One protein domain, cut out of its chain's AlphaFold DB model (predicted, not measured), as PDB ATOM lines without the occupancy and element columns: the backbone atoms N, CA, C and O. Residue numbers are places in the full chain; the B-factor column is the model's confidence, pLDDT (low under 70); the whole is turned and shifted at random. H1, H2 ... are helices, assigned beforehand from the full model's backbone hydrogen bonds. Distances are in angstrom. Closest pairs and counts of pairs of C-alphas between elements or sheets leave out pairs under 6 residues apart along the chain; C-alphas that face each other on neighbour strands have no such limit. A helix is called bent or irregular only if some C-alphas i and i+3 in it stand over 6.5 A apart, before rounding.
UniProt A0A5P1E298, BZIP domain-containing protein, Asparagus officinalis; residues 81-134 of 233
ATOM      1  N   TRP A  81      24.528  -2.596   7.632       81.44
ATOM      2  CA  TRP A  81      24.598  -3.557   8.733       81.44
ATOM      3  C   TRP A  81      25.817  -3.391   9.651       81.44
ATOM      4  O   TRP A  81      25.752  -3.788  10.810       81.44
ATOM      5  N   ALA A  82      26.917  -2.795   9.189       82.25
ATOM      6  CA  ALA A  82      28.156  -2.636   9.958       82.25
ATOM      7  C   ALA A  82      28.231  -1.298  10.719       82.25
ATOM      8  O   ALA A  82      28.972  -1.177  11.696       82.25
ATOM      9  N   GLN A  83      27.421  -0.306  10.335       82.75
ATOM     10  CA  GLN A  83      27.303   0.983  11.028       82.75
ATOM     11  C   GLN A  83      26.975   0.854  12.538       82.75
ATOM     12  O   GLN A  83      27.601   1.555  13.336       82.75
ATOM     13  N   PRO A  84      26.080  -0.055  12.985       79.69
ATOM     14  CA  PRO A  84      25.776  -0.258  14.406       79.69
ATOM     15  C   PRO A  84      26.909  -0.901  15.223       79.69
ATOM     16  O   PRO A  84      26.856  -0.872  16.454       79.69
ATOM     17  N   LEU A  85      27.925  -1.478  14.568       79.44
ATOM     18  CA  LEU A  85      29.065  -2.143  15.216       79.44
ATOM     19  C   LEU A  85      30.259  -1.204  15.446       79.44
ATOM     20  O   LEU A  85      31.129  -1.517  16.258       79.44
ATOM     21  N   GLU A  86      30.294  -0.038  14.796       77.25
ATOM     22  CA  GLU A  86      31.334   0.988  14.993       77.25
ATOM     23  C   GLU A  86      31.517   1.371  16.476       77.25
ATOM     24  O   GLU A  86      32.653   1.348  16.968       77.25
ATOM     25  N   PRO A  87      30.432   1.579  17.251       75.44
ATOM     26  CA  PRO A  87      30.541   1.884  18.671       75.44
ATOM     27  C   PRO A  87      31.146   0.736  19.487       75.44
ATOM     28  O   PRO A  87      31.812   1.000  20.485       75.44
ATOM     29  N   VAL A  88      30.973  -0.528  19.075       69.31
ATOM     30  CA  VAL A  88      31.446  -1.708  19.827       69.31
ATOM     31  C   VAL A  88      32.964  -1.698  19.994       69.31
ATOM     32  O   VAL A  88      33.449  -2.045  21.068       69.31
ATOM     33  N   ARG A  89      33.720  -1.213  18.997       67.38
ATOM     34  CA  ARG A  89      35.192  -1.095  19.075       67.38
ATOM     35  C   ARG A  89      35.677  -0.124  20.152       67.38
ATOM     36  O   ARG A  89      36.814  -0.237  20.598       67.38
ATOM     37  N   LYS A  90      34.842   0.842  20.534       75.44
ATOM     38  CA  LYS A  90      35.176   1.902  21.497       75.44
ATOM     39  C   LYS A  90      34.588   1.630  22.882       75.44
ATOM     40  O   LYS A  90      34.852   2.382  23.818       75.44
ATOM     41  N   LEU A  91      33.768   0.586  23.021       70.69
ATOM     42  CA  LEU A  91      33.104   0.256  24.273       70.69
ATOM     43  C   LEU A  91      34.017  -0.578  25.187       70.69
ATOM     44  O   LEU A  91      34.658  -1.522  24.729       70.69
ATOM     45  N   PRO A  92      34.051  -0.285  26.499       68.44
ATOM     46  CA  PRO A  92      34.763  -1.121  27.457       68.44
ATOM     47  C   PRO A  92      34.120  -2.515  27.551       68.44
ATOM     48  O   PRO A  92      32.904  -2.678  27.456       68.44
ATOM     49  N   THR A  93      34.928  -3.547  27.789       65.88
ATOM     50  CA  THR A  93      34.509  -4.965  27.781       65.88
ATOM     51  C   THR A  93      33.490  -5.347  28.867       65.88
ATOM     52  O   THR A  93      32.961  -6.458  28.861       65.88
ATOM     53  N   ASN A  94      33.158  -4.435  29.786       64.06
ATOM     54  CA  ASN A  94      32.172  -4.628  30.850       64.06
ATOM     55  C   ASN A  94      30.742  -4.187  30.477       64.06
ATOM     56  O   ASN A  94      29.820  -4.411  31.261       64.06
ATOM     57  N   VAL A  95      30.512  -3.617  29.287       74.69
ATOM     58  CA  VAL A  95      29.165  -3.230  28.826       74.69
ATOM     59  C   VAL A  95      28.516  -4.294  27.939       74.69
ATOM     60  O   VAL A  95      27.940  -3.991  26.894       74.69
ATOM     61  N   GLY A  96      28.556  -5.557  28.375       78.94
ATOM     62  CA  GLY A  96      28.052  -6.697  27.599       78.94
ATOM     63  C   GLY A  96      26.613  -6.532  27.084       78.94
ATOM     64  O   GLY A  96      26.302  -6.993  25.996       78.94
ATOM     65  N   ALA A  97      25.738  -5.819  27.805       83.31
ATOM     66  CA  ALA A  97      24.389  -5.502  27.322       83.31
ATOM     67  C   ALA A  97      24.378  -4.538  26.123       83.31
ATOM     68  O   ALA A  97      23.624  -4.746  25.178       83.31
ATOM     69  N   ARG A  98      25.242  -3.518  26.127       82.38
ATOM     70  CA  ARG A  98      25.361  -2.565  25.013       82.38
ATOM     71  C   ARG A  98      25.967  -3.233  23.782       82.38
ATOM     72  O   ARG A  98      25.482  -3.008  22.684       82.38
ATOM     73  N   ILE A  99      26.963  -4.096  23.988       84.81
ATOM     74  CA  ILE A  99      27.586  -4.885  22.916       84.81
ATOM     75  C   ILE A  99      26.540  -5.789  22.250       84.81
ATOM     76  O   ILE A  99      26.426  -5.781  21.028       84.81
ATOM     77  N   ARG A 100      25.707  -6.489  23.035       86.44
ATOM     78  CA  ARG A 100      24.600  -7.293  22.489       86.44
ATOM     79  C   ARG A 100      23.601  -6.453  21.696       86.44
ATOM     80  O   ARG A 100      23.216  -6.865  20.613       86.44
ATOM     81  N   ASN A 101      23.211  -5.281  22.199       87.81
ATOM     82  CA  ASN A 101      22.261  -4.417  21.496       87.81
ATOM     83  C   ASN A 101      22.812  -3.940  20.145       87.81
ATOM     84  O   ASN A 101      22.093  -3.992  19.156       87.81
ATOM     85  N   CYS A 102      24.091  -3.561  20.077       86.44
ATOM     86  CA  CYS A 102      24.749  -3.223  18.812       86.44
ATOM     87  C   CYS A 102      24.751  -4.396  17.817       86.44
ATOM     88  O   CYS A 102      24.530  -4.189  16.627       86.44
ATOM     89  N   VAL A 103      24.968  -5.624  18.302       86.94
ATOM     90  CA  VAL A 103      24.921  -6.838  17.473       86.94
ATOM     91  C   VAL A 103      23.499  -7.132  16.985       86.94
ATOM     92  O   VAL A 103      23.316  -7.398  15.802       86.94
ATOM     93  N   TYR A 104      22.475  -7.003  17.834       87.44
ATOM     94  CA  TYR A 104      21.078  -7.164  17.409       87.44
ATOM     95  C   TYR A 104      20.666  -6.127  16.357       87.44
ATOM     96  O   TYR A 104      20.096  -6.498  15.335       87.44
ATOM     97  N   SER A 105      21.030  -4.855  16.548       86.44
ATOM     98  CA  SER A 105      20.786  -3.795  15.557       86.44
ATOM     99  C   SER A 105      21.543  -4.005  14.239       86.44
ATOM    100  O   SER A 105      21.160  -3.446  13.217       86.44
ATOM    101  N   SER A 106      22.627  -4.785  14.249       87.56
ATOM    102  CA  SER A 106      23.363  -5.188  13.047       87.56
ATOM    103  C   SER A 106      22.671  -6.350  12.323       87.56
ATOM    104  O   SER A 106      22.527  -6.308  11.103       87.56
ATOM    105  N   LEU A 107      22.169  -7.340  13.072       86.88
ATOM    106  CA  LEU A 107      21.418  -8.487  12.544       86.88
ATOM    107  C   LEU A 107      20.070  -8.084  11.921       86.88
ATOM    108  O   LEU A 107      19.651  -8.684  10.934       86.88
ATOM    109  N   GLU A 108      19.415  -7.049  12.455       86.50
ATOM    110  CA  GLU A 108      18.150  -6.507  11.929       86.50
ATOM    111  C   GLU A 108      18.297  -5.912  10.516       86.50
ATOM    112  O   GLU A 108      17.352  -5.906   9.730       86.50
ATOM    113  N   LYS A 109      19.510  -5.489  10.146       86.25
ATOM    114  CA  LYS A 109      19.822  -4.886   8.841       86.25
ATOM    115  C   LYS A 109      20.213  -5.899   7.761       86.25
ATOM    116  O   LYS A 109      20.842  -5.525   6.776       86.25
ATOM    117  N   SER A 110      19.846  -7.169   7.944       81.31
ATOM    118  CA  SER A 110      20.067  -8.255   6.975       81.31
ATOM    119  C   SER A 110      21.510  -8.315   6.432       81.31
ATOM    120  O   SER A 110      21.738  -8.084   5.242       81.31
ATOM    121  N   PRO A 111      22.510  -8.592   7.290       86.94
ATOM    122  CA  PRO A 111      23.891  -8.749   6.852       86.94
ATOM    123  C   PRO A 111      24.071 -10.013   5.984       86.94
ATOM    124  O   PRO A 111      23.236 -10.917   6.030       86.94
ATOM    125  N   PRO A 112      25.179 -10.130   5.228       90.50
ATOM    126  CA  PRO A 112      25.544 -11.370   4.543       90.50
ATOM    127  C   PRO A 112      25.626 -12.568   5.504       90.50
ATOM    128  O   PRO A 112      26.045 -12.410   6.651       90.50
ATOM    129  N   GLU A 113      25.319 -13.778   5.026       85.12
ATOM    130  CA  GLU A 113      25.202 -14.977   5.881       85.12
ATOM    131  C   GLU A 113      26.464 -15.297   6.696       85.12
ATOM    132  O   GLU A 113      26.371 -15.652   7.868       85.12
ATOM    133  N   TRP A 114      27.656 -15.068   6.134       87.75
ATOM    134  CA  TRP A 114      28.918 -15.240   6.865       87.75
ATOM    135  C   TRP A 114      29.043 -14.287   8.067       87.75
ATOM    136  O   TRP A 114      29.639 -14.631   9.084       87.75
ATOM    137  N   ALA A 115      28.490 -13.074   7.971       88.69
ATOM    138  CA  ALA A 115      28.549 -12.073   9.034       88.69
ATOM    139  C   ALA A 115      27.511 -12.373  10.116       88.69
ATOM    140  O   ALA A 115      27.779 -12.190  11.304       88.69
ATOM    141  N   LYS A 116      26.346 -12.877   9.704       88.75
ATOM    142  CA  LYS A 116      25.283 -13.321  10.600       88.75
ATOM    143  C   LYS A 116      25.767 -14.424  11.545       88.75
ATOM    144  O   LYS A 116      25.623 -14.276  12.755       88.75
ATOM    145  N   GLU A 117      26.433 -15.450  11.015       89.12
ATOM    146  CA  GLU A 117      26.979 -16.567  11.802       89.12
ATOM    147  C   GLU A 117      27.994 -16.094  12.864       89.12
ATOM    148  O   GLU A 117      27.912 -16.468  14.037       89.12
ATOM    149  N   ILE A 118      28.912 -15.195  12.490       87.69
ATOM    150  CA  ILE A 118      29.924 -14.636  13.405       87.69
ATOM    151  C   ILE A 118      29.281 -13.778  14.505       87.69
ATOM    152  O   ILE A 118      29.682 -13.836  15.675       87.69
ATOM    153  N   LEU A 119      28.290 -12.961  14.144       88.00
ATOM    154  CA  LEU A 119      27.579 -12.091  15.081       88.00
ATOM    155  C   LEU A 119      26.734 -12.897  16.071       88.00
ATOM    156  O   LEU A 119      26.765 -12.605  17.269       88.00
ATOM    157  N   GLU A 120      26.043 -13.936  15.600       88.94
ATOM    158  CA  GLU A 120      25.279 -14.863  16.440       88.94
ATOM    159  C   GLU A 120      26.191 -15.622  17.413       88.94
ATOM    160  O   GLU A 120      25.915 -15.651  18.616       88.94
ATOM    161  N   TYR A 121      27.335 -16.133  16.940       87.31
ATOM    162  CA  TYR A 121      28.339 -16.768  17.800       87.31
ATOM    163  C   TYR A 121      28.867 -15.813  18.887       87.31
ATOM    164  O   TYR A 121      28.994 -16.182  20.054       87.31
ATOM    165  N   SER A 122      29.090 -14.543  18.543       83.44
ATOM    166  CA  SER A 122      29.607 -13.524  19.472       83.44
ATOM    167  C   SER A 122      28.649 -13.186  20.626       83.44
ATOM    168  O   SER A 122      29.078 -12.672  21.666       83.44
ATOM    169  N   ILE A 123      27.351 -13.469  20.475       84.50
ATOM    170  CA  ILE A 123      26.332 -13.299  21.524       84.50
ATOM    171  C   ILE A 123      25.883 -14.621  22.160       84.50
ATOM    172  O   ILE A 123      25.054 -14.607  23.079       84.50
ATOM    173  N   SER A 124      26.444 -15.753  21.724       84.31
ATOM    174  CA  SER A 124      26.099 -17.074  22.243       84.31
ATOM    175  C   SER A 124      26.370 -17.202  23.739       84.31
ATOM    176  O   SER A 124      27.313 -16.645  24.310       84.31
ATOM    177  N   LYS A 125      25.521 -17.994  24.405       68.88
ATOM    178  CA  LYS A 125      25.543 -18.180  25.866       68.88
ATOM    179  C   LYS A 125      26.884 -18.704  26.387       68.88
ATOM    180  O   LYS A 125      27.220 -18.437  27.540       68.88
ATOM    181  N   GLU A 126      27.636 -19.433  25.571       73.56
ATOM    182  CA  GLU A 126      28.943 -19.996  25.923       73.56
ATOM    183  C   GLU A 126      30.023 -18.929  26.148       73.56
ATOM    184  O   GLU A 126      30.744 -19.004  27.144       73.56
ATOM    185  N   VAL A 127      30.041 -17.872  25.329       74.44
ATOM    186  CA  VAL A 127      31.002 -16.761  25.427       74.44
ATOM    187  C   VAL A 127      30.838 -16.003  26.753       74.44
ATOM    188  O   VAL A 127      31.811 -15.596  27.386       74.44
ATOM    189  N   TYR A 128      29.604 -15.870  27.245       66.44
ATOM    190  CA  TYR A 128      29.308 -15.114  28.470       66.44
ATOM    191  C   TYR A 128      29.356 -15.952  29.748       66.44
ATOM    192  O   TYR A 128      29.569 -15.402  30.833       66.44
ATOM    193  N   LYS A 129      29.189 -17.275  29.655       66.38
ATOM    194  CA  LYS A 129      29.216 -18.161  30.831       66.38
ATOM    195  C   LYS A 129      30.582 -18.151  31.523       66.38
ATOM    196  O   LYS A 129      30.637 -18.225  32.753       66.38
ATOM    197  N   GLY A 130      31.660 -17.988  30.750       63.22
ATOM    198  CA  GLY A 130      33.030 -17.859  31.261       63.22
ATOM    199  C   GLY A 130      33.240 -16.621  32.139       63.22
ATOM    200  O   GLY A 130      33.905 -16.695  33.170       63.22
ATOM    201  N   ASN A 131      32.573 -15.506  31.820       59.38
ATOM    202  CA  ASN A 131      32.765 -14.227  32.515       59.38
ATOM    203  C   ASN A 131      32.011 -14.141  33.853       59.38
ATOM    204  O   ASN A 131      32.423 -13.426  34.767       59.38
ATOM    205  N   VAL A 132      30.931 -14.912  34.015       58.12
ATOM    206  CA  VAL A 132      30.131 -14.953  35.256       58.12
ATOM    207  C   VAL A 132      30.784 -15.825  36.340       58.12
ATOM    208  O   VAL A 132      30.373 -15.767  37.503       58.12
ATOM    209  N   SER A 133      31.816 -16.592  35.982       63.84
ATOM    210  CA  SER A 133      32.566 -17.506  36.856       63.84
ATOM    211  C   SER A 133      34.019 -17.067  37.060       63.84
ATOM    212  O   SER A 133      34.871 -17.884  37.393       63.84
ATOM    213  N   GLY A 134      34.311 -15.778  36.859       77.50
ATOM    214  CA  GLY A 134      35.673 -15.258  36.943       77.50
ATOM    215  C   GLY A 134      36.354 -15.506  38.305       77.50
ATOM    216  O   GLY A 134      35.669 -15.627  39.331       77.50
TER     217      GLY A 134
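What this domain is: This is residues 81 to 134 of the 233 residues of the protein "BZIP domain-containing protein" of Asparagus officinalis (UniProt A0A5P1E298). What shape do these atoms make? Three helices run back and forth side by side, H2 in the middle between H1 and H3, with H1 and H3 staying apart; the short H4 and the last residues, 130 to 134, carry on past the end of H3 and lengthen the whole. What is it built of? The printed part has 54 residues with four named helices, H1, H2, H3 and H4 in that order, and no named strand, and its class is all helix. How is its bulk spread? It is compact, with a radius of gyration of the C-alphas of 11.4 A, yet elongated, spanning 34 by 21 by 13 A.

Where its parts are: Where does the first helix lie? H1 holds residues 83 to 90, begins at C-alpha 83 at (27.303, 0.983, 11.028) and is 13.1 A long from first to last C-alpha. It is irregular, but only just: C-alphas 84 and 87 are 6.7 A apart. Which helices come next? H2 holds residues 96 to 107 and is 16.5 A long, from C-alpha 96 at (28.052, -6.697, 27.599); H3 holds residues 113 to 123 and is 15.8 A long. Where does the last helix end? H4, residues 125 to 129, is 6.2 A long and ends at C-alpha 129 at (29.216, -18.161, 30.831).

How they stand to each other: How does H1 stand to H2? They touch and form a helical hairpin, running opposite ways at a shallow tilt of 25 degrees. Their closest C-alphas are those of Pro 84 and Cys 102, 5.4 A apart. How does H2 stand to H3? They touch and form a second helical hairpin, opposite ways at a shallow tilt of 17 degrees. Their closest C-alphas are those of Arg 100 and Ile 123, 6.3 A apart. Where is H4? It meets H3 only through their link, and is apart from H1 and H2; H1 and H3 are apart too. What do the backbones show? In H2 and H4 every O i to N i+4 pair is within hydrogen-bond range, and in H3 6 of 7 are. In H1 0 of 4 are, while 4 of its 5 O i to N i+3 pairs are.

The domain as a whole: How large is it? The two C-alphas farthest apart are those of Ser 110 and Gly 134, at 34.5 A. Is the run broken, and how long are its links? The printed part has no cut, and the links H1 to H2, H2 to H3 and H3 to H4 are tight. Where is confidence low? The mean pLDDT of the printed part is 79.4, and residues 88 to 89, 92 to 94, 125 and 128 to 133 are under 70.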